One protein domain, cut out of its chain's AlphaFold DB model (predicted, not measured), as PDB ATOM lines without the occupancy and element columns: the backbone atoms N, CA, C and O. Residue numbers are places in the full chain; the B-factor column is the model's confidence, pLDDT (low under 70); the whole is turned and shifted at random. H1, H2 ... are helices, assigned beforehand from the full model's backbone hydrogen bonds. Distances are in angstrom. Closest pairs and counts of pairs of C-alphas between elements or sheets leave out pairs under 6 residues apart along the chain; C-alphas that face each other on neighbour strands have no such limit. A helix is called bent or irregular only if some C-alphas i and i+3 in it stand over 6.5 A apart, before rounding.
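This is residues 156 to 360 of the 360 residues of an uncharacterized protein of Batrachochytrium salamandrivorans (UniProt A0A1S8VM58). The model is a long, rod-shaped helical bundle: H6, H7, H8 and H5a, the longer arm of the bent helix H5, run back and forth along its length, and the other arm, H5b, turns aside at one end, packing on H7 and H8. Short H4 folds back on H5a near the opposite end, H2 and H3 pack on H5a, and H1 lies off to the side. The printed part has 205 residues, with eight named helices, H1 to H8 in chain order, and no named strand: all helix. It is compact, with a radius of gyration of the C-alphas of 18.9 A and spans of 70 by 31 by 30 A.

H1, residues 156 to 166, touches no helix but is near H5a, residues 204 to 230. H2, residues 169 to 172, touches H5a, with C-alphas Phe 172 and Trp 227 closest at 4.4 A. H3, residues 177 to 182, touches H8, residues 320 to 355, at a shallow tilt of 28 degrees, with C-alphas Ser 178 and Thr 332 closest at 4.6 A. H4, residues 194 to 202, forms a helical hairpin with H5a, with C-alphas Gly 199 and Gly 207 closest at 3.8 A. By its hydrogen bonds H5 was assigned as one helix, residues 204 to 243, but it is bent: C-alphas 230 and 233 are 7.4 A apart, and H5a and H5b, residues 233 to 243, stand at a steep tilt of 58 degrees. H6, residues 245 to 281, and H7, residues 287 to 316, form a helical hairpin at 14 degrees, with C-alphas Val 266 and Ala 301 closest at 4.8 A. H7 and H8 form another at 9 degrees, with C-alphas Arg 313 and Tyr 326 closest at 5.6 A. H6 and H8 are apart. Every O i to N i+4 pair is within hydrogen-bond range in H1, H3, H4, H5a and H5b, against 31 of 33 in H6, 24 of 26 in H7 and 30 of 32 in H8; H2 is too short for such a pair.

H1 begins at C-alpha 156, (-34.632, -11.928, -20.417). H5a is 39.7 A long, H6 51.4 A, H7 44.2 A and H8 53.2 A. H6 and H8 are irregular: C-alphas 250 and 253 are 7.4 A apart, and C-alphas 321 and 324 are 7.8 A apart; H6 has a kink of 50 degrees near residue 252. H8 ends at C-alpha 355, (-63.714, 2.878, -43.288).

The two C-alphas farthest apart, those of Val 246 and Lys 360, the chain's last residue, are 72.1 A from each other. The printed part has no cut. The link from H3 to H4, 11 residues, is long; the other links are tight. Mean pLDDT of the printed part is 93.7, with residues 186 to 188 and residue 360 under 70.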
ATOM      1  N   PRO A 156     -34.567 -12.994 -21.424       71.25
ATOM      2  CA  PRO A 156     -34.632 -11.928 -20.417       71.25
ATOM      3  C   PRO A 156     -33.554 -10.844 -20.588       71.25
ATOM      4  O   PRO A 156     -33.787  -9.672 -20.298       71.25
ATOM      5  N   GLN A 157     -32.389 -11.234 -21.110       75.31
ATOM      6  CA  GLN A 157     -31.285 -10.333 -21.414       75.31
ATOM      7  C   GLN A 157     -31.616  -9.355 -22.552       75.31
ATOM      8  O   GLN A 157     -31.458  -8.155 -22.363       75.31
ATOM      9  N   GLU A 158     -32.176  -9.827 -23.672       77.44
ATOM     10  CA  GLU A 158     -32.612  -8.950 -24.774       77.44
ATOM     11  C   GLU A 158     -33.670  -7.942 -24.307       77.44
ATOM     12  O   GLU A 158     -33.659  -6.785 -24.720       77.44
ATOM     13  N   ALA A 159     -34.592  -8.366 -23.435       75.69
ATOM     14  CA  ALA A 159     -35.615  -7.475 -22.896       75.69
ATOM     15  C   ALA A 159     -34.978  -6.353 -22.069       75.69
ATOM     16  O   ALA A 159     -35.363  -5.196 -22.194       75.69
ATOM     17  N   THR A 160     -33.976  -6.699 -21.261       79.75
ATOM     18  CA  THR A 160     -33.242  -5.737 -20.434       79.75
ATOM     19  C   THR A 160     -32.446  -4.764 -21.301       79.75
ATOM     20  O   THR A 160     -32.542  -3.565 -21.090       79.75
ATOM     21  N   GLU A 161     -31.757  -5.245 -22.338       86.38
ATOM     22  CA  GLU A 161     -31.007  -4.392 -23.271       86.38
ATOM     23  C   GLU A 161     -31.914  -3.407 -24.023       86.38
ATOM     24  O   GLU A 161     -31.579  -2.230 -24.156       86.38
ATOM     25  N   ILE A 162     -33.093  -3.856 -24.472       84.50
ATOM     26  CA  ILE A 162     -34.084  -2.973 -25.103       84.50
ATOM     27  C   ILE A 162     -34.540  -1.898 -24.113       84.50
ATOM     28  O   ILE A 162     -34.584  -0.721 -24.474       84.50
ATOM     29  N   LEU A 163     -34.838  -2.275 -22.868       85.06
ATOM     30  CA  LEU A 163     -35.265  -1.334 -21.832       85.06
ATOM     31  C   LEU A 163     -34.170  -0.329 -21.473       85.06
ATOM     32  O   LEU A 163     -34.446   0.866 -21.449       85.06
ATOM     33  N   ASP A 164     -32.938  -0.789 -21.266       87.62
ATOM     34  CA  ASP A 164     -31.792   0.059 -20.926       87.62
ATOM     35  C   ASP A 164     -31.410   0.997 -22.083       87.62
ATOM     36  O   ASP A 164     -30.898   2.094 -21.864       87.62
ATOM     37  N   SER A 165     -31.692   0.598 -23.330       89.50
ATOM     38  CA  SER A 165     -31.524   1.475 -24.495       89.50
ATOM     39  C   SER A 165     -32.598   2.564 -24.587       89.50
ATOM     40  O   SER A 165     -32.354   3.636 -25.145       89.50
ATOM     41  N   ALA A 166     -33.792   2.289 -24.058       88.44
ATOM     42  CA  ALA A 166     -34.963   3.149 -24.172       88.44
ATOM     43  C   ALA A 166     -35.112   4.114 -22.994       88.44
ATOM     44  O   ALA A 166     -35.604   5.228 -23.168       88.44
ATOM     45  N   PHE A 167     -34.684   3.683 -21.809       91.75
ATOM     46  CA  PHE A 167     -34.894   4.381 -20.555       91.75
ATOM     47  C   PHE A 167     -33.618   4.415 -19.727       91.75
ATOM     48  O   PHE A 167     -32.876   3.440 -19.622       91.75
ATOM     49  N   LYS A 168     -33.409   5.534 -19.044       94.69
ATOM     50  CA  LYS A 168     -32.446   5.635 -17.953       94.69
ATOM     51  C   LYS A 168     -33.137   5.263 -16.651       94.69
ATOM     52  O   LYS A 168     -34.332   5.474 -16.483       94.69
ATOM     53  N   ARG A 169     -32.365   4.792 -15.670       92.31
ATOM     54  CA  ARG A 169     -32.895   4.475 -14.335       92.31
ATOM     55  C   ARG A 169     -33.691   5.638 -13.726       92.31
ATOM     56  O   ARG A 169     -34.758   5.412 -13.165       92.31
ATOM     57  N   ASP A 170     -33.203   6.866 -13.891       95.62
ATOM     58  CA  ASP A 170     -33.831   8.064 -13.327       95.62
ATOM     59  C   ASP A 170     -35.159   8.430 -14.002       95.62
ATOM     60  O   ASP A 170     -35.960   9.140 -13.389       95.62
ATOM     61  N   ASP A 171     -35.436   7.933 -15.216       95.25
ATOM     62  CA  ASP A 171     -36.721   8.135 -15.905       95.25
ATOM     63  C   ASP A 171     -37.885   7.470 -15.146       95.25
ATOM     64  O   ASP A 171     -39.047   7.831 -15.348       95.25
ATOM     65  N   PHE A 172     -37.574   6.531 -14.248       95.81
ATOM     66  CA  PHE A 172     -38.530   5.797 -13.423       95.81
ATOM     67  C   PHE A 172     -38.642   6.327 -11.991       95.81
ATOM     68  O   PHE A 172     -39.215   5.646 -11.151       95.81
ATOM     69  N   SER A 173     -38.086   7.497 -11.676       97.62
ATOM     70  CA  SER A 173     -38.343   8.145 -10.384       97.62
ATOM     71  C   SER A 173     -39.722   8.805 -10.377       97.62
ATOM     72  O   SER A 173     -40.223   9.227 -11.424       97.62
ATOM     73  N   SER A 174     -40.328   8.970  -9.198       97.81
ATOM     74  CA  SER A 174     -41.610   9.684  -9.083       97.81
ATOM     75  C   SER A 174     -41.528  11.119  -9.622       97.81
ATOM     76  O   SER A 174     -42.478  11.595 -10.236       97.81
ATOM     77  N   ALA A 175     -40.374  11.779  -9.480       97.69
ATOM     78  CA  ALA A 175     -40.139  13.117 -10.026       97.69
ATOM     79  C   ALA A 175     -40.165  13.160 -11.566       97.69
ATOM     80  O   ALA A 175     -40.617  14.146 -12.146       97.69
ATOM     81  N   ASN A 176     -39.707  12.094 -12.232       97.75
ATOM     82  CA  ASN A 176     -39.486  12.097 -13.679       97.75
ATOM     83  C   ASN A 176     -40.542  11.334 -14.479       97.75
ATOM     84  O   ASN A 176     -40.694  11.637 -15.663       97.75
ATOM     85  N   ILE A 177     -41.290  10.400 -13.878       97.44
ATOM     86  CA  ILE A 177     -42.206   9.511 -14.612       97.44
ATOM     87  C   ILE A 177     -43.241  10.275 -15.448       97.44
ATOM     88  O   ILE A 177     -43.519   9.894 -16.581       97.44
ATOM     89  N   SER A 178     -43.743  11.408 -14.953       97.50
ATOM     90  CA  SER A 178     -44.618  12.304 -15.720       97.50
ATOM     91  C   SER A 178     -43.948  12.773 -17.021       97.50
ATOM     92  O   SER A 178     -44.515  12.628 -18.105       97.50
ATOM     93  N   SER A 179     -42.704  13.258 -16.941       96.31
ATOM     94  CA  SER A 179     -41.924  13.653 -18.122       96.31
ATOM     95  C   SER A 179     -41.618  12.464 -19.038       96.31
ATOM     96  O   SER A 179     -41.639  12.607 -20.257       96.31
ATOM     97  N   THR A 180     -41.379  11.279 -18.471       95.69
ATOM     98  CA  THR A 180     -41.131  10.043 -19.222       95.69
ATOM     99  C   THR A 180     -42.346   9.659 -20.052       95.69
ATOM    100  O   THR A 180     -42.186   9.358 -21.232       95.69
ATOM    101  N   ILE A 181     -43.552   9.755 -19.479       95.69
ATOM    102  CA  ILE A 181     -44.818   9.563 -20.196       95.69
ATOM    103  C   ILE A 181     -44.959  10.615 -21.300       95.69
ATOM    104  O   ILE A 181     -45.262  10.258 -22.431       95.69
ATOM    105  N   TYR A 182     -44.664  11.892 -21.033       93.12
ATOM    106  CA  TYR A 182     -44.729  12.944 -22.060       93.12
ATOM    107  C   TYR A 182     -43.775  12.738 -23.234       93.12
ATOM    108  O   TYR A 182     -44.090  13.121 -24.360       93.12
ATOM    109  N   LYS A 183     -42.621  12.115 -22.991       91.81
ATOM    110  CA  LYS A 183     -41.650  11.771 -24.034       91.81
ATOM    111  C   LYS A 183     -42.127  10.642 -24.950       91.81
ATOM    112  O   LYS A 183     -41.356  10.263 -25.832       91.81
ATOM    113  N   VAL A 184     -43.354  10.122 -24.792       86.06
ATOM    114  CA  VAL A 184     -43.988   9.174 -25.726       86.06
ATOM    115  C   VAL A 184     -44.219   9.822 -27.101       86.06
ATOM    116  O   VAL A 184     -45.325  10.172 -27.513       86.06
ATOM    117  N   GLY A 185     -43.122  10.027 -27.819       76.19
ATOM    118  CA  GLY A 185     -43.101  10.566 -29.164       76.19
ATOM    119  C   GLY A 185     -43.235   9.473 -30.217       76.19
ATOM    120  O   GLY A 185     -43.582   8.323 -29.949       76.19
ATOM    121  N   ASP A 186     -42.862   9.833 -31.442       67.75
ATOM    122  CA  ASP A 186     -42.864   8.926 -32.594       67.75
ATOM    123  C   ASP A 186     -41.608   8.045 -32.685       67.75
ATOM    124  O   ASP A 186     -41.358   7.413 -33.718       67.75
ATOM    125  N   GLY A 187     -40.825   7.995 -31.602       62.12
ATOM    126  CA  GLY A 187     -39.559   7.275 -31.502       62.12
ATOM    127  C   GLY A 187     -39.667   5.796 -31.882       62.12
ATOM    128  O   GLY A 187     -40.705   5.161 -31.732       62.12
ATOM    129  N   LYS A 188     -38.567   5.236 -32.399       61.75
ATOM    130  CA  LYS A 188     -38.503   3.879 -32.974       61.75
ATOM    131  C   LYS A 188     -38.249   2.762 -31.957       61.75
ATOM    132  O   LYS A 188     -37.938   1.650 -32.373       61.75
ATOM    133  N   VAL A 189     -38.326   3.019 -30.655       77.12
ATOM    134  CA  VAL A 189     -38.131   1.938 -29.682       77.12
ATOM    135  C   VAL A 189     -39.348   1.016 -29.756       77.12
ATOM    136  O   VAL A 189     -40.454   1.408 -29.397       77.12
ATOM    137  N   TYR A 190     -39.141  -0.195 -30.266       78.00
ATOM    138  CA  TYR A 190     -40.148  -1.250 -30.302       78.00
ATOM    139  C   TYR A 190     -39.864  -2.220 -29.162       78.00
ATOM    140  O   TYR A 190     -38.973  -3.061 -29.278       78.00
ATOM    141  N   ILE A 191     -40.608  -2.095 -28.064       82.06
ATOM    142  CA  ILE A 191     -40.489  -3.012 -26.925       82.06
ATOM    143  C   ILE A 191     -41.303  -4.281 -27.240       82.06
ATOM    144  O   ILE A 191     -40.809  -5.403 -27.109       82.06
ATOM    145  N   TYR A 192     -42.489  -4.114 -27.828       86.31
ATOM    146  CA  TYR A 192     -43.367  -5.189 -28.270       86.31
ATOM    147  C   TYR A 192     -43.272  -5.460 -29.781       86.31
ATOM    148  O   TYR A 192     -43.792  -4.730 -30.630       86.31
ATOM    149  N   LYS A 193     -42.621  -6.579 -30.128       89.50
ATOM    150  CA  LYS A 193     -42.299  -6.975 -31.516       89.50
ATOM    151  C   LYS A 193     -43.518  -7.266 -32.404       89.50
ATOM    152  O   LYS A 193     -43.373  -7.267 -33.626       89.50
ATOM    153  N   ASP A 194     -44.694  -7.532 -31.835       90.06
ATOM    154  CA  ASP A 194     -45.890  -7.842 -32.631       90.06
ATOM    155  C   ASP A 194     -46.691  -6.597 -33.031       90.06
ATOM    156  O   ASP A 194     -47.491  -6.682 -33.957       90.06
ATOM    157  N   GLY A 195     -46.426  -5.427 -32.435       92.94
ATOM    158  CA  GLY A 195     -47.052  -4.166 -32.850       92.94
ATOM    159  C   GLY A 195     -46.832  -3.846 -34.337       92.94
ATOM    160  O   GLY A 195     -47.808  -3.673 -35.069       92.94
ATOM    161  N   PRO A 196     -45.579  -3.854 -34.838       94.44
ATOM    162  CA  PRO A 196     -45.300  -3.692 -36.267       94.44
ATOM    163  C   PRO A 196     -45.948  -4.761 -37.149       94.44
ATOM    164  O   PRO A 196     -46.399  -4.457 -38.248       94.44
ATOM    165  N   LYS A 197     -46.025  -6.012 -36.672       95.69
ATOM    166  CA  LYS A 197     -46.656  -7.107 -37.424       95.69
ATOM    167  C   LYS A 197     -48.161  -6.902 -37.549       95.69
ATOM    168  O   LYS A 197     -48.713  -7.157 -38.611       95.69
ATOM    169  N   ALA A 198     -48.812  -6.434 -36.486       96.19
ATOM    170  CA  ALA A 198     -50.235  -6.127 -36.502       96.19
ATOM    171  C   ALA A 198     -50.537  -4.971 -37.462       96.19
ATOM    172  O   ALA A 198     -51.459  -5.074 -38.266       96.19
ATOM    173  N   GLY A 199     -49.709  -3.921 -37.449       97.06
ATOM    174  CA  GLY A 199     -49.796  -2.845 -38.437       97.06
ATOM    175  C   GLY A 199     -49.624  -3.349 -39.870       97.06
ATOM    176  O   GLY A 199     -50.459  -3.070 -40.724       97.06
ATOM    177  N   ALA A 200     -48.605  -4.172 -40.128       97.44
ATOM    178  CA  ALA A 200     -48.380  -4.767 -41.446       97.44
ATOM    179  C   ALA A 200     -49.543  -5.667 -41.910       97.44
ATOM    180  O   ALA A 200     -49.874  -5.665 -43.091       97.44
ATOM    181  N   ALA A 201     -50.176  -6.402 -40.989       96.62
ATOM    182  CA  ALA A 201     -51.333  -7.248 -41.280       96.62
ATOM    183  C   ALA A 201     -52.582  -6.438 -41.670       96.62
ATOM    184  O   ALA A 201     -53.379  -6.895 -42.486       96.62
ATOM    185  N   VAL A 202     -52.752  -5.240 -41.105       96.88
ATOM    186  CA  VAL A 202     -53.811  -4.304 -41.514       96.88
ATOM    187  C   VAL A 202     -53.468  -3.628 -42.844       96.88
ATOM    188  O   VAL A 202     -54.328  -3.514 -43.714       96.88
ATOM    189  N   GLY A 203     -52.206  -3.235 -43.018       96.62
ATOM    190  CA  GLY A 203     -51.696  -2.619 -44.237       96.62
ATOM    191  C   GLY A 203     -52.138  -1.166 -44.442       96.62
ATOM    192  O   GLY A 203     -53.022  -0.636 -43.765       96.62
ATOM    193  N   GLY A 204     -51.484  -0.505 -45.401       95.75
ATOM    194  CA  GLY A 204     -51.771   0.881 -45.771       95.75
ATOM    195  C   GLY A 204     -51.610   1.891 -44.620       95.75
ATOM    196  O   GLY A 204     -50.997   1.584 -43.595       95.75
ATOM    197  N   PRO A 205     -52.188   3.098 -44.765       96.31
ATOM    198  CA  PRO A 205     -52.090   4.146 -43.748       96.31
ATOM    199  C   PRO A 205     -52.663   3.738 -42.381       96.31
ATOM    200  O   PRO A 205     -52.098   4.089 -41.346       96.31
ATOM    201  N   ALA A 206     -53.754   2.962 -42.365       97.00
ATOM    202  CA  ALA A 206     -54.354   2.453 -41.131       97.00
ATOM    203  C   ALA A 206     -53.398   1.519 -40.371       97.00
ATOM    204  O   ALA A 206     -53.293   1.596 -39.147       97.00
ATOM    205  N   GLY A 207     -52.669   0.664 -41.096       96.94
ATOM    206  CA  GLY A 207     -51.656  -0.218 -40.530       96.94
ATOM    207  C   GLY A 207     -50.503   0.537 -39.870       96.94
ATOM    208  O   GLY A 207     -50.122   0.212 -38.743       96.94
ATOM    209  N   ASP A 208     -49.994   1.586 -40.519       96.19
ATOM    210  CA  ASP A 208     -48.930   2.432 -39.962       96.19
ATOM    211  C   ASP A 208     -49.383   3.144 -38.678       96.19
ATOM    212  O   ASP A 208     -48.662   3.164 -37.671       96.19
ATOM    213  N   MET A 209     -50.609   3.679 -38.681       96.81
ATOM    214  CA  MET A 209     -51.215   4.302 -37.502       96.81
ATOM    215  C   MET A 209     -51.422   3.290 -36.368       96.81
ATOM    216  O   MET A 209     -51.112   3.602 -35.219       96.81
ATOM    217  N   LEU A 210     -51.865   2.063 -36.669       97.31
ATOM    218  CA  LEU A 210     -52.023   0.997 -35.673       97.31
ATOM    219  C   LEU A 210     -50.681   0.585 -35.051       97.31
ATOM    220  O   LEU A 210     -50.584   0.436 -33.832       97.31
ATOM    221  N   ALA A 211     -49.624   0.443 -35.855       95.81
ATOM    222  CA  ALA A 211     -48.289   0.151 -35.332       95.81
ATOM    223  C   ALA A 211     -47.791   1.272 -34.405       95.81
ATOM    224  O   ALA A 211     -47.238   0.997 -33.335       95.81
ATOM    225  N   LYS A 212     -48.022   2.538 -34.786       95.62
ATOM    226  CA  LYS A 212     -47.731   3.707 -33.944       95.62
ATOM    227  C   LYS A 212     -48.542   3.672 -32.645       95.62
ATOM    228  O   LYS A 212     -47.962   3.890 -31.583       95.62
ATOM    229  N   TYR A 213     -49.834   3.353 -32.719       96.25
ATOM    230  CA  TYR A 213     -50.727   3.227 -31.565       96.25
ATOM    231  C   TYR A 213     -50.178   2.207 -30.562       96.25
ATOM    232  O   TYR A 213     -49.925   2.562 -29.409       96.25
ATOM    233  N   ILE A 214     -49.912   0.974 -31.008       95.94
ATOM    234  CA  ILE A 214     -49.439  -0.118 -30.141       95.94
ATOM    235  C   ILE A 214     -48.084   0.227 -29.513       95.94
ATOM    236  O   ILE A 214     -47.872   0.013 -28.324       95.94
ATOM    237  N   ARG A 215     -47.168   0.818 -30.285       94.06
ATOM    238  CA  ARG A 215     -45.848   1.212 -29.782       94.06
ATOM    239  C   ARG A 215     -45.928   2.265 -28.672       94.06
ATOM    240  O   ARG A 215     -45.198   2.171 -27.691       94.06
ATOM    241  N   ARG A 216     -46.785   3.282 -28.827       95.31
ATOM    242  CA  ARG A 216     -46.931   4.351 -27.823       95.31
ATOM    243  C   ARG A 216     -47.463   3.805 -26.500       95.31
ATOM    244  O   ARG A 216     -46.941   4.165 -25.449       95.31
ATOM    245  N   ILE A 217     -48.468   2.929 -26.553       94.94
ATOM    246  CA  ILE A 217     -49.047   2.364 -25.331       94.94
ATOM    247  C   ILE A 217     -48.085   1.423 -24.619       94.94
ATOM    248  O   ILE A 217     -47.917   1.541 -23.415       94.94
ATOM    249  N   ASP A 218     -47.375   0.588 -25.368       92.81
ATOM    250  CA  ASP A 218     -46.347  -0.318 -24.854       92.81
ATOM    251  C   ASP A 218     -45.192   0.435 -24.161       92.81
ATOM    252  O   ASP A 218     -44.738   0.046 -23.084       92.81
ATOM    253  N   TYR A 219     -44.778   1.582 -24.713       93.31
ATOM    254  CA  TYR A 219     -43.800   2.470 -24.078       93.31
ATOM    255  C   TYR A 219     -44.292   3.019 -22.727       93.31
ATOM    256  O   TYR A 219     -43.576   2.931 -21.726       93.31
ATOM    257  N   VAL A 220     -45.507   3.581 -22.680       95.06
ATOM    258  CA  VAL A 220     -46.072   4.158 -21.445       95.06
ATOM    259  C   VAL A 220     -46.326   3.078 -20.404       95.06
ATOM    260  O   VAL A 220     -46.020   3.271 -19.227       95.06
ATOM    261  N   ASP A 221     -46.845   1.935 -20.837       94.12
ATOM    262  CA  ASP A 221     -47.127   0.801 -19.975       94.12
ATOM    263  C   ASP A 221     -45.853   0.298 -19.290       94.12
ATOM    264  O   ASP A 221     -45.760   0.249 -18.059       94.12
ATOM    265  N   THR A 222     -44.813   0.066 -20.093       92.19
ATOM    266  CA  THR A 222     -43.481  -0.304 -19.616       92.19
ATOM    267  C   THR A 222     -42.936   0.705 -18.604       92.19
ATOM    268  O   THR A 222     -42.452   0.310 -17.539       92.19
ATOM    269  N   ALA A 223     -43.030   2.005 -18.904       94.25
ATOM    270  CA  ALA A 223     -42.545   3.055 -18.015       94.25
ATOM    271  C   ALA A 223     -43.268   3.038 -16.661       94.25
ATOM    272  O   ALA A 223     -42.621   3.092 -15.614       94.25
ATOM    273  N   LEU A 224     -44.598   2.905 -16.667       95.81
ATOM    274  CA  LEU A 224     -45.413   2.856 -15.451       95.81
ATOM    275  C   LEU A 224     -45.136   1.603 -14.621       95.81
ATOM    276  O   LEU A 224     -45.029   1.685 -13.400       95.81
ATOM    277  N   ILE A 225     -44.998   0.445 -15.267       91.88
ATOM    278  CA  ILE A 225     -44.665  -0.813 -14.592       91.88
ATOM    279  C   ILE A 225     -43.304  -0.706 -13.915       91.88
ATOM    280  O   ILE A 225     -43.150  -1.091 -12.754       91.88
ATOM    281  N   ARG A 226     -42.314  -0.165 -14.624       92.19
ATOM    282  CA  ARG A 226     -40.957  -0.056 -14.099       92.19
ATOM    283  C   ARG A 226     -40.847   0.989 -12.990       92.19
ATOM    284  O   ARG A 226     -40.201   0.708 -11.984       92.19
ATOM    285  N   TRP A 227     -41.527   2.129 -13.130       96.50
ATOM    286  CA  TRP A 227     -41.703   3.114 -12.055       96.50
ATOM    287  C   TRP A 227     -42.289   2.460 -10.806       96.50
ATOM    288  O   TRP A 227     -41.697   2.554  -9.735       96.50
ATOM    289  N   MET A 228     -43.376   1.699 -10.949       94.31
ATOM    290  CA  MET A 228     -43.988   0.992  -9.827       94.31
ATOM    291  C   MET A 228     -43.032   0.006  -9.152       94.31
ATOM    292  O   MET A 228     -42.943  -0.018  -7.931       94.31
ATOM    293  N   GLN A 229     -42.272  -0.778  -9.914       90.12
ATOM    294  CA  GLN A 229     -41.300  -1.714  -9.336       90.12
ATOM    295  C   GLN A 229     -40.201  -1.021  -8.520       90.12
ATOM    296  O   GLN A 229     -39.720  -1.589  -7.543       90.12
ATOM    297  N   ILE A 230     -39.775   0.172  -8.942       92.62
ATOM    298  CA  ILE A 230     -38.666   0.903  -8.318       92.62
ATOM    299  C   ILE A 230     -39.159   1.735  -7.130       92.62
ATOM    300  O   ILE A 230     -38.550   1.711  -6.064       92.62
ATOM    301  N   GLU A 231     -40.267   2.451  -7.297       95.69
ATOM    302  CA  GLU A 231     -40.689   3.505  -6.373       95.69
ATOM    303  C   GLU A 231     -41.709   3.040  -5.334       95.69
ATOM    304  O   GLU A 231     -41.960   3.759  -4.370       95.69
ATOM    305  N   PHE A 232     -42.304   1.849  -5.474       94.00
ATOM    306  CA  PHE A 232     -43.385   1.427  -4.577       94.00
ATOM    307  C   PHE A 232     -42.977   1.372  -3.102       94.00
ATOM    308  O   PHE A 232     -43.769   1.769  -2.246       94.00
ATOM    309  N   SER A 233     -41.752   0.922  -2.800       94.69
ATOM    310  CA  SER A 233     -41.241   0.932  -1.422       94.69
ATOM    311  C   SER A 233     -41.123   2.362  -0.902       94.69
ATOM    312  O   SER A 233     -41.697   2.675   0.132       94.69
ATOM    313  N   ASN A 234     -40.495   3.254  -1.676       96.19
ATOM    314  CA  ASN A 234     -40.315   4.662  -1.311       96.19
ATOM    315  C   ASN A 234     -41.660   5.366  -1.069       96.19
ATOM    316  O   ASN A 234     -41.821   6.107  -0.101       96.19
ATOM    317  N   ILE A 235     -42.654   5.109  -1.927       96.75
ATOM    318  CA  ILE A 235     -44.008   5.653  -1.774       96.75
ATOM    319  C   ILE A 235     -44.680   5.079  -0.523       96.75
ATOM    320  O   ILE A 235     -45.324   5.815   0.220       96.75
ATOM    321  N   THR A 236     -44.525   3.780  -0.266       96.00
ATOM    322  CA  THR A 236     -45.080   3.130   0.929       96.00
ATOM    323  C   THR A 236     -44.475   3.705   2.207       96.00
ATOM    324  O   THR A 236     -45.217   4.021   3.137       96.00
ATOM    325  N   ASP A 237     -43.159   3.904   2.236       97.00
ATOM    326  CA  ASP A 237     -42.452   4.503   3.367       97.00
ATOM    327  C   ASP A 237     -42.886   5.955   3.585       97.00
ATOM    328  O   ASP A 237     -43.124   6.365   4.720       97.00
ATOM    329  N   ALA A 238     -43.099   6.718   2.510       97.38
ATOM    330  CA  ALA A 238     -43.648   8.068   2.591       97.38
ATOM    331  C   ALA A 238     -45.083   8.083   3.148       97.38
ATOM    332  O   ALA A 238     -45.394   8.905   4.005       97.38
ATOM    333  N   ILE A 239     -45.953   7.158   2.720       96.62
ATOM    334  CA  ILE A 239     -47.310   7.012   3.278       96.62
ATOM    335  C   ILE A 239     -47.239   6.671   4.769       96.62
ATOM    336  O   ILE A 239     -47.950   7.255   5.587       96.62
ATOM    337  N   LYS A 240     -46.365   5.732   5.132       97.38
ATOM    338  CA  LYS A 240     -46.150   5.317   6.515       97.38
ATOM    339  C   LYS A 240     -45.658   6.478   7.381       97.38
ATOM    340  O   LYS A 240     -46.175   6.674   8.477       97.38
ATOM    341  N   LEU A 241     -44.715   7.270   6.874       96.25
ATOM    342  CA  LEU A 241     -44.218   8.482   7.523       96.25
ATOM    343  C   LEU A 241     -45.326   9.531   7.689       96.25
ATOM    344  O   LEU A 241     -45.454  10.123   8.755       96.25
ATOM    345  N   ALA A 242     -46.143   9.732   6.654       96.19
ATOM    346  CA  ALA A 242     -47.216  10.722   6.640       96.19
ATOM    347  C   ALA A 242     -48.333  10.423   7.651       96.19
ATOM    348  O   ALA A 242     -48.899  11.342   8.239       96.19
ATOM    349  N   MET A 243     -48.652   9.143   7.851       96.06
ATOM    350  CA  MET A 243     -49.748   8.708   8.725       96.06
ATOM    351  C   MET A 243     -49.286   8.293  10.129       96.06
ATOM    352  O   MET A 243     -50.088   8.264  11.061       96.06
ATOM    353  N   GLY A 244     -48.006   7.953  10.288       96.25
ATOM    354  CA  GLY A 244     -47.468   7.304  11.479       96.25
ATOM    355  C   GLY A 244     -47.715   5.790  11.498       96.25
ATOM    356  O   GLY A 244     -48.677   5.278  10.923       96.25
ATOM    357  N   GLU A 245     -46.845   5.058  12.203       96.62
ATOM    358  CA  GLU A 245     -46.838   3.582  12.262       96.62
ATOM    359  C   GLU A 245     -48.200   2.990  12.659       96.62
ATOM    360  O   GLU A 245     -48.694   2.049  12.036       96.62
ATOM    361  N   VAL A 246     -48.822   3.560  13.696       97.00
ATOM    362  CA  VAL A 246     -50.068   3.046  14.276       97.00
ATOM    363  C   VAL A 246     -51.230   3.168  13.292       97.00
ATOM    364  O   VAL A 246     -51.963   2.198  13.095       97.00
ATOM    365  N   GLU A 247     -51.405   4.328  12.655       96.44
ATOM    366  CA  GLU A 247     -52.484   4.528  11.680       96.44
ATOM    367  C   GLU A 247     -52.224   3.768  10.381       96.44
ATOM    368  O   GLU A 247     -53.141   3.152   9.833       96.44
ATOM    369  N   PHE A 248     -50.969   3.726   9.923       96.12
ATOM    370  CA  PHE A 248     -50.592   2.930   8.762       96.12
ATOM    371  C   PHE A 248     -50.930   1.449   8.964       96.12
ATOM    372  O   PHE A 248     -51.582   0.846   8.111       96.12
ATOM    373  N   SER A 249     -50.574   0.867  10.115       95.81
ATOM    374  CA  SER A 249     -50.871  -0.537  10.429       95.81
ATOM    375  C   SER A 249     -52.372  -0.846  10.346       95.81
ATOM    376  O   SER A 249     -52.757  -1.832   9.710       95.81
ATOM    377  N   LYS A 250     -53.235   0.046  10.861       96.94
ATOM    378  CA  LYS A 250     -54.703  -0.112  10.822       96.94
ATOM    379  C   LYS A 250     -55.262  -0.197   9.401       96.94
ATOM    380  O   LYS A 250     -56.199  -0.958   9.162       96.94
ATOM    381  N   ILE A 251     -54.714   0.579   8.461       94.62
ATOM    382  CA  ILE A 251     -55.245   0.654   7.089       94.62
ATOM    383  C   ILE A 251     -54.493  -0.224   6.081       94.62
ATOM    384  O   ILE A 251     -55.051  -0.539   5.025       94.62
ATOM    385  N   SER A 252     -53.257  -0.624   6.396       93.00
ATOM    386  CA  SER A 252     -52.304  -1.252   5.470       93.00
ATOM    387  C   SER A 252     -52.899  -2.456   4.744       93.00
ATOM    388  O   SER A 252     -52.875  -2.522   3.517       93.00
ATOM    389  N   LYS A 253     -53.525  -3.380   5.480       94.25
ATOM    390  CA  LYS A 253     -54.106  -4.604   4.917       94.25
ATOM    391  C   LYS A 253     -55.134  -4.308   3.823       94.25
ATOM    392  O   LYS A 253     -55.009  -4.814   2.712       94.25
ATOM    393  N   ASN A 254     -56.138  -3.484   4.120       95.56
ATOM    394  CA  ASN A 254     -57.196  -3.162   3.155       95.56
ATOM    395  C   ASN A 254     -56.654  -2.337   1.983       95.56
ATOM    396  O   ASN A 254     -57.082  -2.514   0.840       95.56
ATOM    397  N   PHE A 255     -55.688  -1.462   2.265       93.44
ATOM    398  CA  PHE A 255     -55.008  -0.669   1.255       93.44
ATOM    399  C   PHE A 255     -54.278  -1.555   0.238       93.44
ATOM    400  O   PHE A 255     -54.577  -1.478  -0.952       93.44
ATOM    401  N   PHE A 256     -53.418  -2.470   0.690       92.50
ATOM    402  CA  PHE A 256     -52.679  -3.368  -0.202       92.50
ATOM    403  C   PHE A 256     -53.570  -4.389  -0.910       92.50
ATOM    404  O   PHE A 256     -53.325  -4.688  -2.075       92.50
ATOM    405  N   ILE A 257     -54.642  -4.876  -0.273       94.56
ATOM    406  CA  ILE A 257     -55.646  -5.712  -0.958       94.56
ATOM    407  C   ILE A 257     -56.233  -4.963  -2.160       94.56
ATOM    408  O   ILE A 257     -56.338  -5.528  -3.246       94.56
ATOM    409  N   THR A 258     -56.575  -3.686  -1.977       95.25
ATOM    410  CA  THR A 258     -57.134  -2.853  -3.050       95.25
ATOM    411  C   THR A 258     -56.116  -2.639  -4.169       95.25
ATOM    412  O   THR A 258     -56.439  -2.849  -5.334       95.25
ATOM    413  N   LEU A 259     -54.875  -2.274  -3.832       92.62
ATOM    414  CA  LEU A 259     -53.813  -2.072  -4.823       92.62
ATOM    415  C   LEU A 259     -53.509  -3.353  -5.616       92.62
ATOM    416  O   LEU A 259     -53.370  -3.298  -6.837       92.62
ATOM    417  N   ASN A 260     -53.483  -4.509  -4.949       92.31
ATOM    418  CA  ASN A 260     -53.278  -5.807  -5.594       92.31
ATOM    419  C   ASN A 260     -54.429  -6.173  -6.541       92.31
ATOM    420  O   ASN A 260     -54.187  -6.726  -7.616       92.31
ATOM    421  N   ALA A 261     -55.672  -5.870  -6.158       95.00
ATOM    422  CA  ALA A 261     -56.835  -6.096  -7.011       95.00
ATOM    423  C   ALA A 261     -56.752  -5.250  -8.291       95.00
ATOM    424  O   ALA A 261     -56.862  -5.800  -9.385       95.00
ATOM    425  N   LEU A 262     -56.446  -3.952  -8.160       93.50
ATOM    426  CA  LEU A 262     -56.250  -3.050  -9.300       93.50
ATOM    427  C   LEU A 262     -55.110  -3.538 -10.212       93.50
ATOM    428  O   LEU A 262     -55.290  -3.641 -11.422       93.50
ATOM    429  N   GLY A 263     -53.957  -3.909  -9.644       90.94
ATOM    430  CA  GLY A 263     -52.821  -4.428 -10.419       90.94
ATOM    431  C   GLY A 263     -53.132  -5.735 -11.161       90.94
ATOM    432  O   GLY A 263     -52.714  -5.923 -12.308       90.94
ATOM    433  N   SER A 264     -53.914  -6.624 -10.543       91.69
ATOM    434  CA  SER A 264     -54.364  -7.873 -11.172       91.69
ATOM    435  C   SER A 264     -55.326  -7.614 -12.330       91.69
ATOM    436  O   SER A 264     -55.248  -8.280 -13.362       91.69
ATOM    437  N   GLU A 265     -56.220  -6.638 -12.177       94.69
ATOM    438  CA  GLU A 265     -57.180  -6.254 -13.210       94.69
ATOM    439  C   GLU A 265     -56.491  -5.609 -14.419       94.69
ATOM    440  O   GLU A 265     -56.754  -6.006 -15.555       94.69
ATOM    441  N   VAL A 266     -55.529  -4.708 -14.186       93.12
ATOM    442  CA  VAL A 266     -54.649  -4.151 -15.232       93.12
ATOM    443  C   VAL A 266     -53.961  -5.269 -16.014       93.12
ATOM    444  O   VAL A 266     -54.099  -5.348 -17.233       93.12
ATOM    445  N   SER A 267     -53.317  -6.198 -15.301       90.69
ATOM    446  CA  SER A 267     -52.583  -7.317 -15.911       90.69
ATOM    447  C   SER A 267     -53.483  -8.228 -16.753       90.69
ATOM    448  O   SER A 267     -53.039  -8.821 -17.740       90.69
ATOM    449  N   LYS A 268     -54.752  -8.387 -16.354       93.81
ATOM    450  CA  LYS A 268     -55.744  -9.146 -17.121       93.81
ATOM    451  C   LYS A 268     -56.081  -8.426 -18.428       93.81
ATOM    452  O   LYS A 268     -55.998  -9.046 -19.483       93.81
ATOM    453  N   ASN A 269     -56.408  -7.138 -18.363       93.75
ATOM    454  CA  ASN A 269     -56.786  -6.358 -19.543       93.75
ATOM    455  C   ASN A 269     -55.639  -6.254 -20.561       93.75
ATOM    456  O   ASN A 269     -55.867  -6.415 -21.758       93.75
ATOM    457  N   GLU A 270     -54.400  -6.074 -20.098       92.12
ATOM    458  CA  GLU A 270     -53.203  -6.069 -20.954       92.12
ATOM    459  C   GLU A 270     -52.996  -7.415 -21.656       92.12
ATOM    460  O   GLU A 270     -52.727  -7.469 -22.858       92.12
ATOM    461  N   ARG A 271     -53.179  -8.526 -20.932       90.94
ATOM    462  CA  ARG A 271     -53.099  -9.873 -21.510       90.94
ATOM    463  C   ARG A 271     -54.160 -10.089 -22.586       90.94
ATOM    464  O   ARG A 271     -53.848 -10.639 -23.644       90.94
ATOM    465  N   ASP A 272     -55.389  -9.664 -22.322       94.75
ATOM    466  CA  ASP A 272     -56.496  -9.789 -23.268       94.75
ATOM    467  C   ASP A 272     -56.247  -8.924 -24.521       94.75
ATOM    468  O   ASP A 272     -56.433  -9.401 -25.643       94.75
ATOM    469  N   ALA A 273     -55.701  -7.713 -24.361       94.94
ATOM    470  CA  ALA A 273     -55.310  -6.853 -25.478       94.94
ATOM    471  C   ALA A 273     -54.202  -7.489 -26.335       94.94
ATOM    472  O   ALA A 273     -54.294  -7.504 -27.563       94.94
ATOM    473  N   VAL A 274     -53.192  -8.101 -25.709       92.94
ATOM    474  CA  VAL A 274     -52.129  -8.850 -26.404       92.94
ATOM    475  C   VAL A 274     -52.693 -10.021 -27.217       92.94
ATOM    476  O   VAL A 274     -52.260 -10.256 -28.350       92.94
ATOM    477  N   MET A 275     -53.687 -10.746 -26.691       94.00
ATOM    478  CA  MET A 275     -54.360 -11.806 -27.454       94.00
ATOM    479  C   MET A 275     -55.072 -11.252 -28.691       94.00
ATOM    480  O   MET A 275     -54.984 -11.849 -29.765       94.00
ATOM    481  N   ILE A 276     -55.724 -10.096 -28.574       95.94
ATOM    482  CA  ILE A 276     -56.381  -9.436 -29.706       95.94
ATOM    483  C   ILE A 276     -55.359  -8.971 -30.748       95.94
ATOM    484  O   ILE A 276     -55.574  -9.185 -31.939       95.94
ATOM    485  N   ILE A 277     -54.209  -8.432 -30.331       95.38
ATOM    486  CA  ILE A 277     -53.123  -8.089 -31.263       95.38
ATOM    487  C   ILE A 277     -52.651  -9.341 -32.018       95.38
ATOM    488  O   ILE A 277     -52.473  -9.304 -33.237       95.38
ATOM    489  N   SER A 278     -52.531 -10.484 -31.334       94.31
ATOM    490  CA  SER A 278     -52.223 -11.764 -31.988       94.31
ATOM    491  C   SER A 278     -53.289 -12.171 -33.012       94.31
ATOM    492  O   SER A 278     -52.945 -12.687 -34.077       94.31
ATOM    493  N   ASN A 279     -54.572 -11.922 -32.726       96.00
ATOM    494  CA  ASN A 279     -55.666 -12.181 -33.665       96.00
ATOM    495  C   ASN A 279     -55.569 -11.297 -34.914       96.00
ATOM    496  O   ASN A 279     -55.748 -11.814 -36.013       96.00
ATOM    497  N   ILE A 280     -55.202 -10.017 -34.767       96.50
ATOM    498  CA  ILE A 280     -54.948  -9.113 -35.904       96.50
ATOM    499  C   ILE A 280     -53.833  -9.678 -36.789       96.50
ATOM    500  O   ILE A 280     -54.025  -9.825 -37.993       96.50
ATOM    501  N   VAL A 281     -52.701 -10.070 -36.194       96.06
ATOM    502  CA  VAL A 281     -51.562 -10.660 -36.928       96.06
ATOM    503  C   VAL A 281     -51.959 -11.940 -37.674       96.06
ATOM    504  O   VAL A 281     -51.435 -12.219 -38.747       96.06
ATOM    505  N   LYS A 282     -52.880 -12.733 -37.115       95.94
ATOM    506  CA  LYS A 282     -53.363 -13.995 -37.701       95.94
ATOM    507  C   LYS A 282     -54.575 -13.824 -38.623       95.94
ATOM    508  O   LYS A 282     -55.102 -14.832 -39.086       95.94
ATOM    509  N   HIS A 283     -55.031 -12.593 -38.866       96.44
ATOM    510  CA  HIS A 283     -56.253 -12.289 -39.619       96.44
ATOM    511  C   HIS A 283     -57.506 -13.011 -39.083       96.44
ATOM    512  O   HIS A 283     -58.377 -13.438 -39.840       96.44
ATOM    513  N   ILE A 284     -57.592 -13.173 -37.761       94.88
ATOM    514  CA  ILE A 284     -58.764 -13.730 -37.083       94.88
ATOM    515  C   ILE A 284     -59.712 -12.572 -36.772       94.88
ATOM    516  O   ILE A 284     -59.312 -11.648 -36.072       94.88
ATOM    517  N   ASN A 285     -60.967 -12.659 -37.220       95.25
ATOM    518  CA  ASN A 285     -61.982 -11.593 -37.173       95.25
ATOM    519  C   ASN A 285     -61.663 -10.380 -38.064       95.25
ATOM    520  O   ASN A 285     -60.575 -10.244 -38.624       95.25
ATOM    521  N   ALA A 286     -62.645  -9.486 -38.205       95.44
ATOM    522  CA  ALA A 286     -62.462  -8.241 -38.937       95.44
ATOM    523  C   ALA A 286     -61.478  -7.308 -38.195       95.44
ATOM    524  O   ALA A 286     -61.595  -7.163 -36.974       95.44
ATOM    525  N   PRO A 287     -60.554  -6.623 -38.902       94.31
ATOM    526  CA  PRO A 287     -59.599  -5.703 -38.282       94.31
ATOM    527  C   PRO A 287     -60.250  -4.643 -37.389       94.31
ATOM    528  O   PRO A 287     -59.792  -4.445 -36.268       94.31
ATOM    529  N   ILE A 288     -61.348  -4.027 -37.844       96.94
ATOM    530  CA  ILE A 288     -62.084  -2.997 -37.090       96.94
ATOM    531  C   ILE A 288     -62.527  -3.534 -35.721       96.94
ATOM    532  O   ILE A 288     -62.185  -2.943 -34.704       96.94
ATOM    533  N   GLN A 289     -63.178  -4.701 -35.681       97.06
ATOM    534  CA  GLN A 289     -63.678  -5.300 -34.434       97.06
ATOM    535  C   GLN A 289     -62.552  -5.594 -33.435       97.06
ATOM    536  O   GLN A 289     -62.688  -5.350 -32.237       97.06
ATOM    537  N   ASN A 290     -61.420  -6.113 -33.920       97.38
ATOM    538  CA  ASN A 290     -60.267  -6.350 -33.058       97.38
ATOM    539  C   ASN A 290     -59.685  -5.031 -32.531       97.38
ATOM    540  O   ASN A 290     -59.352  -4.940 -31.355       97.38
ATOM    541  N   ILE A 291     -59.563  -4.003 -33.374       97.81
ATOM    542  CA  ILE A 291     -58.995  -2.709 -32.974       97.81
ATOM    543  C   ILE A 291     -59.898  -2.007 -31.946       97.81
ATOM    544  O   ILE A 291     -59.386  -1.492 -30.955       97.81
ATOM    545  N   GLU A 292     -61.222  -2.060 -32.115       98.38
ATOM    546  CA  GLU A 292     -62.210  -1.561 -31.141       98.38
ATOM    547  C   GLU A 292     -62.080  -2.260 -29.777       98.38
ATOM    548  O   GLU A 292     -61.991  -1.612 -28.727       98.38
ATOM    549  N   ALA A 293     -62.029  -3.596 -29.784       98.00
ATOM    550  CA  ALA A 293     -61.901  -4.391 -28.567       98.00
ATOM    551  C   ALA A 293     -60.555  -4.142 -27.861       98.00
ATOM    552  O   ALA A 293     -60.504  -4.003 -26.638       98.00
ATOM    553  N   MET A 294     -59.474  -4.026 -28.634       97.38
ATOM    554  CA  MET A 294     -58.145  -3.680 -28.131       97.38
ATOM    555  C   MET A 294     -58.133  -2.285 -27.486       97.38
ATOM    556  O   MET A 294     -57.628  -2.145 -26.373       97.38
ATOM    557  N   ASN A 295     -58.699  -1.266 -28.148       98.06
ATOM    558  CA  ASN A 295     -58.785   0.098 -27.609       98.06
ATOM    559  C   ASN A 295     -59.517   0.115 -26.264       98.06
ATOM    560  O   ASN A 295     -59.000   0.645 -25.286       98.06
ATOM    561  N   THR A 296     -60.666  -0.559 -26.195       98.25
ATOM    562  CA  THR A 296     -61.487  -0.651 -24.977       98.25
ATOM    563  C   THR A 296     -60.701  -1.225 -23.790       98.25
ATOM    564  O   THR A 296     -60.757  -0.693 -22.682       98.25
ATOM    565  N   LEU A 297     -59.941  -2.304 -24.005       97.31
ATOM    566  CA  LEU A 297     -59.137  -2.922 -22.944       97.31
ATOM    567  C   LEU A 297     -57.993  -2.019 -22.482       97.31
ATOM    568  O   LEU A 297     -57.692  -1.962 -21.289       97.31
ATOM    569  N   PHE A 298     -57.372  -1.298 -23.411       96.44
ATOM    570  CA  PHE A 298     -56.313  -0.352 -23.095       96.44
ATOM    571  C   PHE A 298     -56.819   0.875 -22.332       96.44
ATOM    572  O   PHE A 298     -56.201   1.258 -21.339       96.44
ATOM    573  N   GLU A 299     -57.957   1.451 -22.722       97.44
ATOM    574  CA  GLU A 299     -58.611   2.522 -21.961       97.44
ATOM    575  C   GLU A 299     -58.934   2.069 -20.535       97.44
ATOM    576  O   GLU A 299     -58.664   2.786 -19.568       97.44
ATOM    577  N   LEU A 300     -59.466   0.850 -20.381       97.62
ATOM    578  CA  LEU A 300     -59.752   0.281 -19.069       97.62
ATOM    579  C   LEU A 300     -58.469   0.128 -18.235       97.62
ATOM    580  O   LEU A 300     -58.439   0.557 -17.082       97.62
ATOM    581  N   ALA A 301     -57.395  -0.415 -18.815       96.19
ATOM    582  CA  ALA A 301     -56.108  -0.560 -18.134       96.19
ATOM    583  C   ALA A 301     -55.525   0.795 -17.684       96.19
ATOM    584  O   ALA A 301     -55.110   0.932 -16.531       96.19
ATOM    585  N   LEU A 302     -55.548   1.820 -18.545       96.31
ATOM    586  CA  LEU A 302     -55.072   3.169 -18.207       96.31
ATOM    587  C   LEU A 302     -55.921   3.820 -17.107       96.31
ATOM    588  O   LEU A 302     -55.372   4.401 -16.168       96.31
ATOM    589  N   ASN A 303     -57.246   3.668 -17.161       97.75
ATOM    590  CA  ASN A 303     -58.146   4.164 -16.120       97.75
ATOM    591  C   ASN A 303     -57.901   3.489 -14.767       97.75
ATOM    592  O   ASN A 303     -57.919   4.154 -13.729       97.75
ATOM    593  N   ILE A 304     -57.629   2.183 -14.749       97.25
ATOM    594  CA  ILE A 304     -57.282   1.478 -13.510       97.25
ATOM    595  C   ILE A 304     -55.917   1.949 -12.984       97.25
ATOM    596  O   ILE A 304     -55.764   2.144 -11.779       97.25
ATOM    597  N   ARG A 305     -54.939   2.219 -13.860       96.75
ATOM    598  CA  ARG A 305     -53.648   2.815 -13.465       96.75
ATOM    599  C   ARG A 305     -53.829   4.204 -12.846       96.75
ATOM    600  O   ARG A 305     -53.219   4.479 -11.817       96.75
ATOM    601  N   ILE A 306     -54.712   5.043 -13.392       98.00
ATOM    602  CA  ILE A 306     -55.080   6.330 -12.774       98.00
ATOM    603  C   ILE A 306     -55.641   6.112 -11.365       98.00
ATOM    604  O   ILE A 306     -55.169   6.743 -10.422       98.00
ATOM    605  N   GLN A 307     -56.597   5.190 -11.200       97.94
ATOM    606  CA  GLN A 307     -57.169   4.874  -9.885       97.94
ATOM    607  C   GLN A 307     -56.109   4.374  -8.902       97.94
ATOM    608  O   GLN A 307     -56.110   4.764  -7.737       97.94
ATOM    609  N   PHE A 308     -55.183   3.538  -9.366       97.06
ATOM    610  CA  PHE A 308     -54.076   3.044  -8.562       97.06
ATOM    611  C   PHE A 308     -53.206   4.200  -8.043       97.06
ATOM    612  O   PHE A 308     -52.976   4.309  -6.837       97.06
ATOM    613  N   VAL A 309     -52.762   5.098  -8.932       97.75
ATOM    614  CA  VAL A 309     -51.932   6.255  -8.553       97.75
ATOM    615  C   VAL A 309     -52.706   7.212  -7.646       97.75
ATOM    616  O   VAL A 309     -52.151   7.721  -6.674       97.75
ATOM    617  N   ASP A 310     -53.999   7.409  -7.894       98.19
ATOM    618  CA  ASP A 310     -54.859   8.241  -7.054       98.19
ATOM    619  C   ASP A 310     -55.033   7.674  -5.635       98.19
ATOM    620  O   ASP A 310     -54.997   8.411  -4.644       98.19
ATOM    621  N   LYS A 311     -55.123   6.345  -5.498       97.44
ATOM    622  CA  LYS A 311     -55.128   5.685  -4.185       97.44
ATOM    623  C   LYS A 311     -53.823   5.882  -3.425       97.44
ATOM    624  O   LYS A 311     -53.885   6.066  -2.213       97.44
ATOM    625  N   LEU A 312     -52.672   5.878  -4.096       96.81
ATOM    626  CA  LEU A 312     -51.402   6.244  -3.459       96.81
ATOM    627  C   LEU A 312     -51.408   7.722  -3.039       96.81
ATOM    628  O   LEU A 312     -51.131   8.048  -1.888       96.81
ATOM    629  N   ARG A 313     -51.789   8.610  -3.963       97.88
ATOM    630  CA  ARG A 313     -51.797  10.067  -3.787       97.88
ATOM    631  C   ARG A 313     -52.676  10.530  -2.630       97.88
ATOM    632  O   ARG A 313     -52.228  11.314  -1.802       97.88
ATOM    633  N   SER A 314     -53.908  10.034  -2.554       97.31
ATOM    634  CA  SER A 314     -54.883  10.402  -1.509       97.31
ATOM    635  C   SER A 314     -54.415  10.090  -0.084       97.31
ATOM    636  O   SER A 314     -54.909  10.690   0.864       97.31
ATOM    637  N   ARG A 315     -53.436   9.193   0.103       96.81
ATOM    638  CA  ARG A 315     -52.832   8.932   1.424       96.81
ATOM    639  C   ARG A 315     -51.810   9.977   1.860       96.81
ATOM    640  O   ARG A 315     -51.440   9.996   3.027       96.81
ATOM    641  N   LEU A 316     -51.371  10.826   0.940       96.38
ATOM    642  CA  LEU A 316     -50.398  11.890   1.176       96.38
ATOM    643  C   LEU A 316     -51.065  13.274   1.267       96.38
ATOM    644  O   LEU A 316     -50.381  14.283   1.428       96.38
ATOM    645  N   GLU A 317     -52.389  13.344   1.114       96.69
ATOM    646  CA  GLU A 317     -53.126  14.603   1.052       96.69
ATOM    647  C   GLU A 317     -53.051  15.374   2.379       96.69
ATOM    648  O   GLU A 317     -53.282  14.825   3.454       96.69
ATOM    649  N   GLY A 318     -52.720  16.666   2.296       95.12
ATOM    650  CA  GLY A 318     -52.659  17.565   3.453       95.12
ATOM    651  C   GLY A 318     -51.432  17.397   4.357       95.12
ATOM    652  O   GLY A 318     -51.334  18.095   5.364       95.12
ATOM    653  N   VAL A 319     -50.484  16.519   4.016       95.06
ATOM    654  CA  VAL A 319     -49.299  16.260   4.842       95.06
ATOM    655  C   VAL A 319     -48.067  16.966   4.262       95.06
ATOM    656  O   VAL A 319     -47.555  16.594   3.205       95.06
ATOM    657  N   GLU A 320     -47.550  17.970   4.976       96.94
ATOM    658  CA  GLU A 320     -46.492  18.858   4.458       96.94
ATOM    659  C   GLU A 320     -45.182  18.115   4.128       96.94
ATOM    660  O   GLU A 320     -44.580  18.381   3.091       96.94
ATOM    661  N   ILE A 321     -44.770  17.122   4.935       94.44
ATOM    662  CA  ILE A 321     -43.499  16.391   4.732       94.44
ATOM    663  C   ILE A 321     -43.458  15.576   3.426       94.44
ATOM    664  O   ILE A 321     -42.384  15.302   2.897       94.44
ATOM    665  N   VAL A 322     -44.620  15.218   2.871       96.00
ATOM    666  CA  VAL A 322     -44.755  14.412   1.642       96.00
ATOM    667  C   VAL A 322     -45.383  15.189   0.486       96.00
ATOM    668  O   VAL A 322     -45.707  14.616  -0.556       96.00
ATOM    669  N   LYS A 323     -45.526  16.508   0.628       97.19
ATOM    670  CA  LYS A 323     -46.168  17.387  -0.359       97.19
ATOM    671  C   LYS A 323     -45.523  17.320  -1.738       97.19
ATOM    672  O   LYS A 323     -46.220  17.309  -2.750       97.19
ATOM    673  N   THR A 324     -44.198  17.216  -1.787       97.75
ATOM    674  CA  THR A 324     -43.459  17.058  -3.045       97.75
ATOM    675  C   THR A 324     -43.853  15.765  -3.761       97.75
ATOM    676  O   THR A 324     -44.171  15.792  -4.950       97.75
ATOM    677  N   LEU A 325     -43.923  14.640  -3.036       97.69
ATOM    678  CA  LEU A 325     -44.351  13.359  -3.603       97.69
ATOM    679  C   LEU A 325     -45.823  13.397  -4.039       97.69
ATOM    680  O   LEU A 325     -46.149  12.903  -5.117       97.69
ATOM    681  N   TYR A 326     -46.703  14.034  -3.261       97.94
ATOM    682  CA  TYR A 326     -48.094  14.271  -3.663       97.94
ATOM    683  C   TYR A 326     -48.181  15.018  -5.008       97.94
ATOM    684  O   TYR A 326     -48.950  14.626  -5.894       97.94
ATOM    685  N   GLY A 327     -47.366  16.065  -5.187       98.25
ATOM    686  CA  GLY A 327     -47.268  16.810  -6.444       98.25
ATOM    687  C   GLY A 327     -46.818  15.927  -7.609       98.25
ATOM    688  O   GLY A 327     -47.440  15.933  -8.670       98.25
ATOM    689  N   TYR A 328     -45.804  15.090  -7.394       98.38
ATOM    690  CA  TYR A 328     -45.334  14.132  -8.396       98.38
ATOM    691  C   TYR A 328     -46.406  13.120  -8.812       98.38
ATOM    692  O   TYR A 328     -46.641  12.949 -10.005       98.38
ATOM    693  N   LEU A 329     -47.124  12.513  -7.862       98.25
ATOM    694  CA  LEU A 329     -48.214  11.581  -8.183       98.25
ATOM    695  C   LEU A 329     -49.367  12.274  -8.927       98.25
ATOM    696  O   LEU A 329     -49.951  11.689  -9.840       98.25
ATOM    697  N   SER A 330     -49.663  13.531  -8.586       98.44
ATOM    698  CA  SER A 330     -50.647  14.347  -9.313       98.44
ATOM    699  C   SER A 330     -50.223  14.576 -10.766       98.44
ATOM    700  O   SER A 330     -51.022  14.386 -11.685       98.44
ATOM    701  N   ASN A 331     -48.948  14.907 -10.987       98.25
ATOM    702  CA  ASN A 331     -48.389  15.078 -12.327       98.25
ATOM    703  C   ASN A 331     -48.429  13.772 -13.130       98.25
ATOM    704  O   ASN A 331     -48.738  13.792 -14.324       98.25
ATOM    705  N   THR A 332     -48.176  12.628 -12.489       98.12
ATOM    706  CA  THR A 332     -48.316  11.306 -13.115       98.12
ATOM    707  C   THR A 332     -49.745  11.077 -13.604       98.12
ATOM    708  O   THR A 332     -49.926  10.754 -14.775       98.12
ATOM    709  N   ILE A 333     -50.762  11.316 -12.764       98.44
ATOM    710  CA  ILE A 333     -52.179  11.188 -13.153       98.44
ATOM    711  C   ILE A 333     -52.498  12.080 -14.356       98.44
ATOM    712  O   ILE A 333     -53.032  11.593 -15.354       98.44
ATOM    713  N   ALA A 334     -52.119  13.360 -14.299       98.25
ATOM    714  CA  ALA A 334     -52.354  14.306 -15.391       98.25
ATOM    715  C   ALA A 334     -51.689  13.855 -16.703       98.25
ATOM    716  O   ALA A 334     -52.273  13.981 -17.780       98.25
ATOM    717  N   SER A 335     -50.490  13.276 -16.614       97.81
ATOM    718  CA  SER A 335     -49.751  12.785 -17.783       97.81
ATOM    719  C   SER A 335     -50.397  11.543 -18.392       97.81
ATOM    720  O   SER A 335     -50.485  11.455 -19.613       97.81
ATOM    721  N   ILE A 336     -50.903  10.612 -17.569       97.81
ATOM    722  CA  ILE A 336     -51.655   9.440 -18.053       97.81
ATOM    723  C   ILE A 336     -52.958   9.886 -18.727       97.81
ATOM    724  O   ILE A 336     -53.279   9.402 -19.810       97.81
ATOM    725  N   MET A 337     -53.690  10.833 -18.131       97.88
ATOM    726  CA  MET A 337     -54.927  11.362 -18.717       97.88
ATOM    727  C   MET A 337     -54.675  12.017 -20.075       97.88
ATOM    728  O   MET A 337     -55.363  11.710 -21.047       97.88
ATOM    729  N   LYS A 338     -53.657  12.880 -20.167       97.31
ATOM    730  CA  LYS A 338     -53.287  13.515 -21.434       97.31
ATOM    731  C   LYS A 338     -52.848  12.486 -22.476       97.31
ATOM    732  O   LYS A 338     -53.321  12.541 -23.607       97.31
ATOM    733  N   PHE A 339     -52.027  11.511 -22.086       96.94
ATOM    734  CA  PHE A 339     -51.662  10.401 -22.964       96.94
ATOM    735  C   PHE A 339     -52.896   9.653 -23.488       96.94
ATOM    736  O   PHE A 339     -52.983   9.397 -24.685       96.94
ATOM    737  N   SER A 340     -53.870   9.354 -22.624       97.31
ATOM    738  CA  SER A 340     -55.108   8.671 -23.010       97.31
ATOM    739  C   SER A 340     -55.909   9.459 -24.050       97.31
ATOM    740  O   SER A 340     -56.437   8.863 -24.984       97.31
ATOM    741  N   ILE A 341     -55.976  10.789 -23.926       97.00
ATOM    742  CA  ILE A 341     -56.648  11.661 -24.903       97.00
ATOM    743  C   ILE A 341     -55.923  11.613 -26.254       97.00
ATOM    744  O   ILE A 341     -56.555  11.384 -27.287       97.00
ATOM    745  N   ASP A 342     -54.598  11.770 -26.248       96.62
ATOM    746  CA  ASP A 342     -53.784  11.721 -27.467       96.62
ATOM    747  C   ASP A 342     -53.882  10.353 -28.159       96.62
ATOM    748  O   ASP A 342     -53.853  10.249 -29.387       96.62
ATOM    749  N   GLN A 343     -53.967   9.284 -27.367       96.69
ATOM    750  CA  GLN A 343     -54.085   7.918 -27.851       96.69
ATOM    751  C   GLN A 343     -55.466   7.657 -28.467       96.69
ATOM    752  O   GLN A 343     -55.553   7.029 -29.523       96.69
ATOM    753  N   GLN A 344     -56.523   8.216 -27.874       97.94
ATOM    754  CA  GLN A 344     -57.877   8.132 -28.415       97.94
ATOM    755  C   GLN A 344     -58.027   8.895 -29.736       97.94
ATOM    756  O   GLN A 344     -58.702   8.421 -30.650       97.94
ATOM    757  N   GLY A 345     -57.355  10.043 -29.882       97.44
ATOM    758  CA  GLY A 345     -57.287  10.757 -31.160       97.44
ATOM    759  C   GLY A 345     -56.709   9.881 -32.277       97.44
ATOM    760  O   GLY A 345     -57.305   9.761 -33.346       97.44
ATOM    761  N   LEU A 346     -55.603   9.185 -31.994       97.44
ATOM    762  CA  LEU A 346     -54.980   8.262 -32.946       97.44
ATOM    763  C   LEU A 346     -55.883   7.064 -33.278       97.44
ATOM    764  O   LEU A 346     -55.942   6.642 -34.430       97.44
ATOM    765  N   TYR A 347     -56.613   6.527 -32.297       98.19
ATOM    766  CA  TYR A 347     -57.602   5.473 -32.532       98.19
ATOM    767  C   TYR A 347     -58.708   5.915 -33.506       98.19
ATOM    768  O   TYR A 347     -59.007   5.196 -34.459       98.19
ATOM    769  N   VAL A 348     -59.267   7.117 -33.328       98.31
ATOM    770  CA  VAL A 348     -60.292   7.663 -34.236       98.31
ATOM    771  C   VAL A 348     -59.760   7.784 -35.669       98.31
ATOM    772  O   VAL A 348     -60.470   7.456 -36.623       98.31
ATOM    773  N   GLU A 349     -58.505   8.207 -35.838       98.00
ATOM    774  CA  GLU A 349     -57.854   8.266 -37.153       98.00
ATOM    775  C   GLU A 349     -57.693   6.878 -37.791       98.00
ATOM    776  O   GLU A 349     -57.960   6.730 -38.987       98.00
ATOM    777  N   ILE A 350     -57.336   5.854 -37.003       97.75
ATOM    778  CA  ILE A 350     -57.236   4.462 -37.471       97.75
ATOM    779  C   ILE A 350     -58.586   3.971 -37.996       97.75
ATOM    780  O   ILE A 350     -58.653   3.454 -39.111       97.75
ATOM    781  N   ILE A 351     -59.663   4.146 -37.223       98.06
ATOM    782  CA  ILE A 351     -61.005   3.703 -37.628       98.06
ATOM    783  C   ILE A 351     -61.438   4.404 -38.917       98.06
ATOM    784  O   ILE A 351     -61.828   3.744 -39.879       98.06
ATOM    785  N   LYS A 352     -61.257   5.726 -38.998       97.44
ATOM    786  CA  LYS A 352     -61.568   6.497 -40.207       97.44
ATOM    787  C   LYS A 352     -60.787   6.007 -41.433       97.44
ATOM    788  O   LYS A 352     -61.333   5.946 -42.537       97.44
ATOM    789  N   ALA A 353     -59.511   5.666 -41.259       96.81
ATOM    790  CA  ALA A 353     -58.678   5.140 -42.338       96.81
ATOM    791  C   ALA A 353     -59.133   3.747 -42.809       96.81
ATOM    792  O   ALA A 353     -59.010   3.449 -43.993       96.81
ATOM    793  N   LEU A 354     -59.690   2.921 -41.916       95.56
ATOM    794  CA  LEU A 354     -60.237   1.597 -42.248       95.56
ATOM    795  C   LEU A 354     -61.595   1.658 -42.953       95.56
ATOM    796  O   LEU A 354     -61.903   0.788 -43.764       95.56
ATOM    797  N   GLU A 355     -62.410   2.666 -42.647       95.44
ATOM    798  CA  GLU A 355     -63.714   2.878 -43.288       95.44
ATOM    799  C   GLU A 355     -63.597   3.499 -44.685       95.44
ATOM    800  O   GLU A 355     -64.509   3.384 -45.508       95.44
ATOM    801  N   THR A 356     -62.478   4.168 -44.968       91.88
ATOM    802  CA  THR A 356     -62.252   4.794 -46.268       91.88
ATOM    803  C   THR A 356     -61.966   3.706 -47.311       91.88
ATOM    804  O   THR A 356     -61.017   2.938 -47.141       91.88
ATOM    805  N   PRO A 357     -62.748   3.612 -48.404       81.12
ATOM    806  CA  PRO A 357     -62.516   2.600 -49.425       81.12
ATOM    807  C   PRO A 357     -61.129   2.779 -50.059       81.12
ATOM    808  O   PRO A 357     -60.672   3.917 -50.218       81.12
ATOM    809  N   PRO A 358     -60.456   1.681 -50.447       74.00
ATOM    810  CA  PRO A 358     -59.140   1.765 -51.061       74.00
ATOM    811  C   PRO A 358     -59.195   2.621 -52.337       74.00
ATOM    812  O   PRO A 358     -60.192   2.564 -53.071       74.00
ATOM    813  N   PRO A 359     -58.155   3.433 -52.608       72.12
ATOM    814  CA  PRO A 359     -58.080   4.209 -53.839       72.12
ATOM    815  C   PRO A 359     -58.182   3.270 -55.050       72.12
ATOM    816  O   PRO A 359     -57.583   2.194 -55.051       72.12
ATOM    817  N   LYS A 360     -59.005   3.670 -56.028       63.59
ATOM    818  CA  LYS A 360     -59.297   2.900 -57.246       63.59
ATOM    819  C   LYS A 360     -58.095   2.759 -58.166       63.59
ATOM    820  O   LYS A 360     -57.332   3.746 -58.276       63.59
TER     821      LYS A 360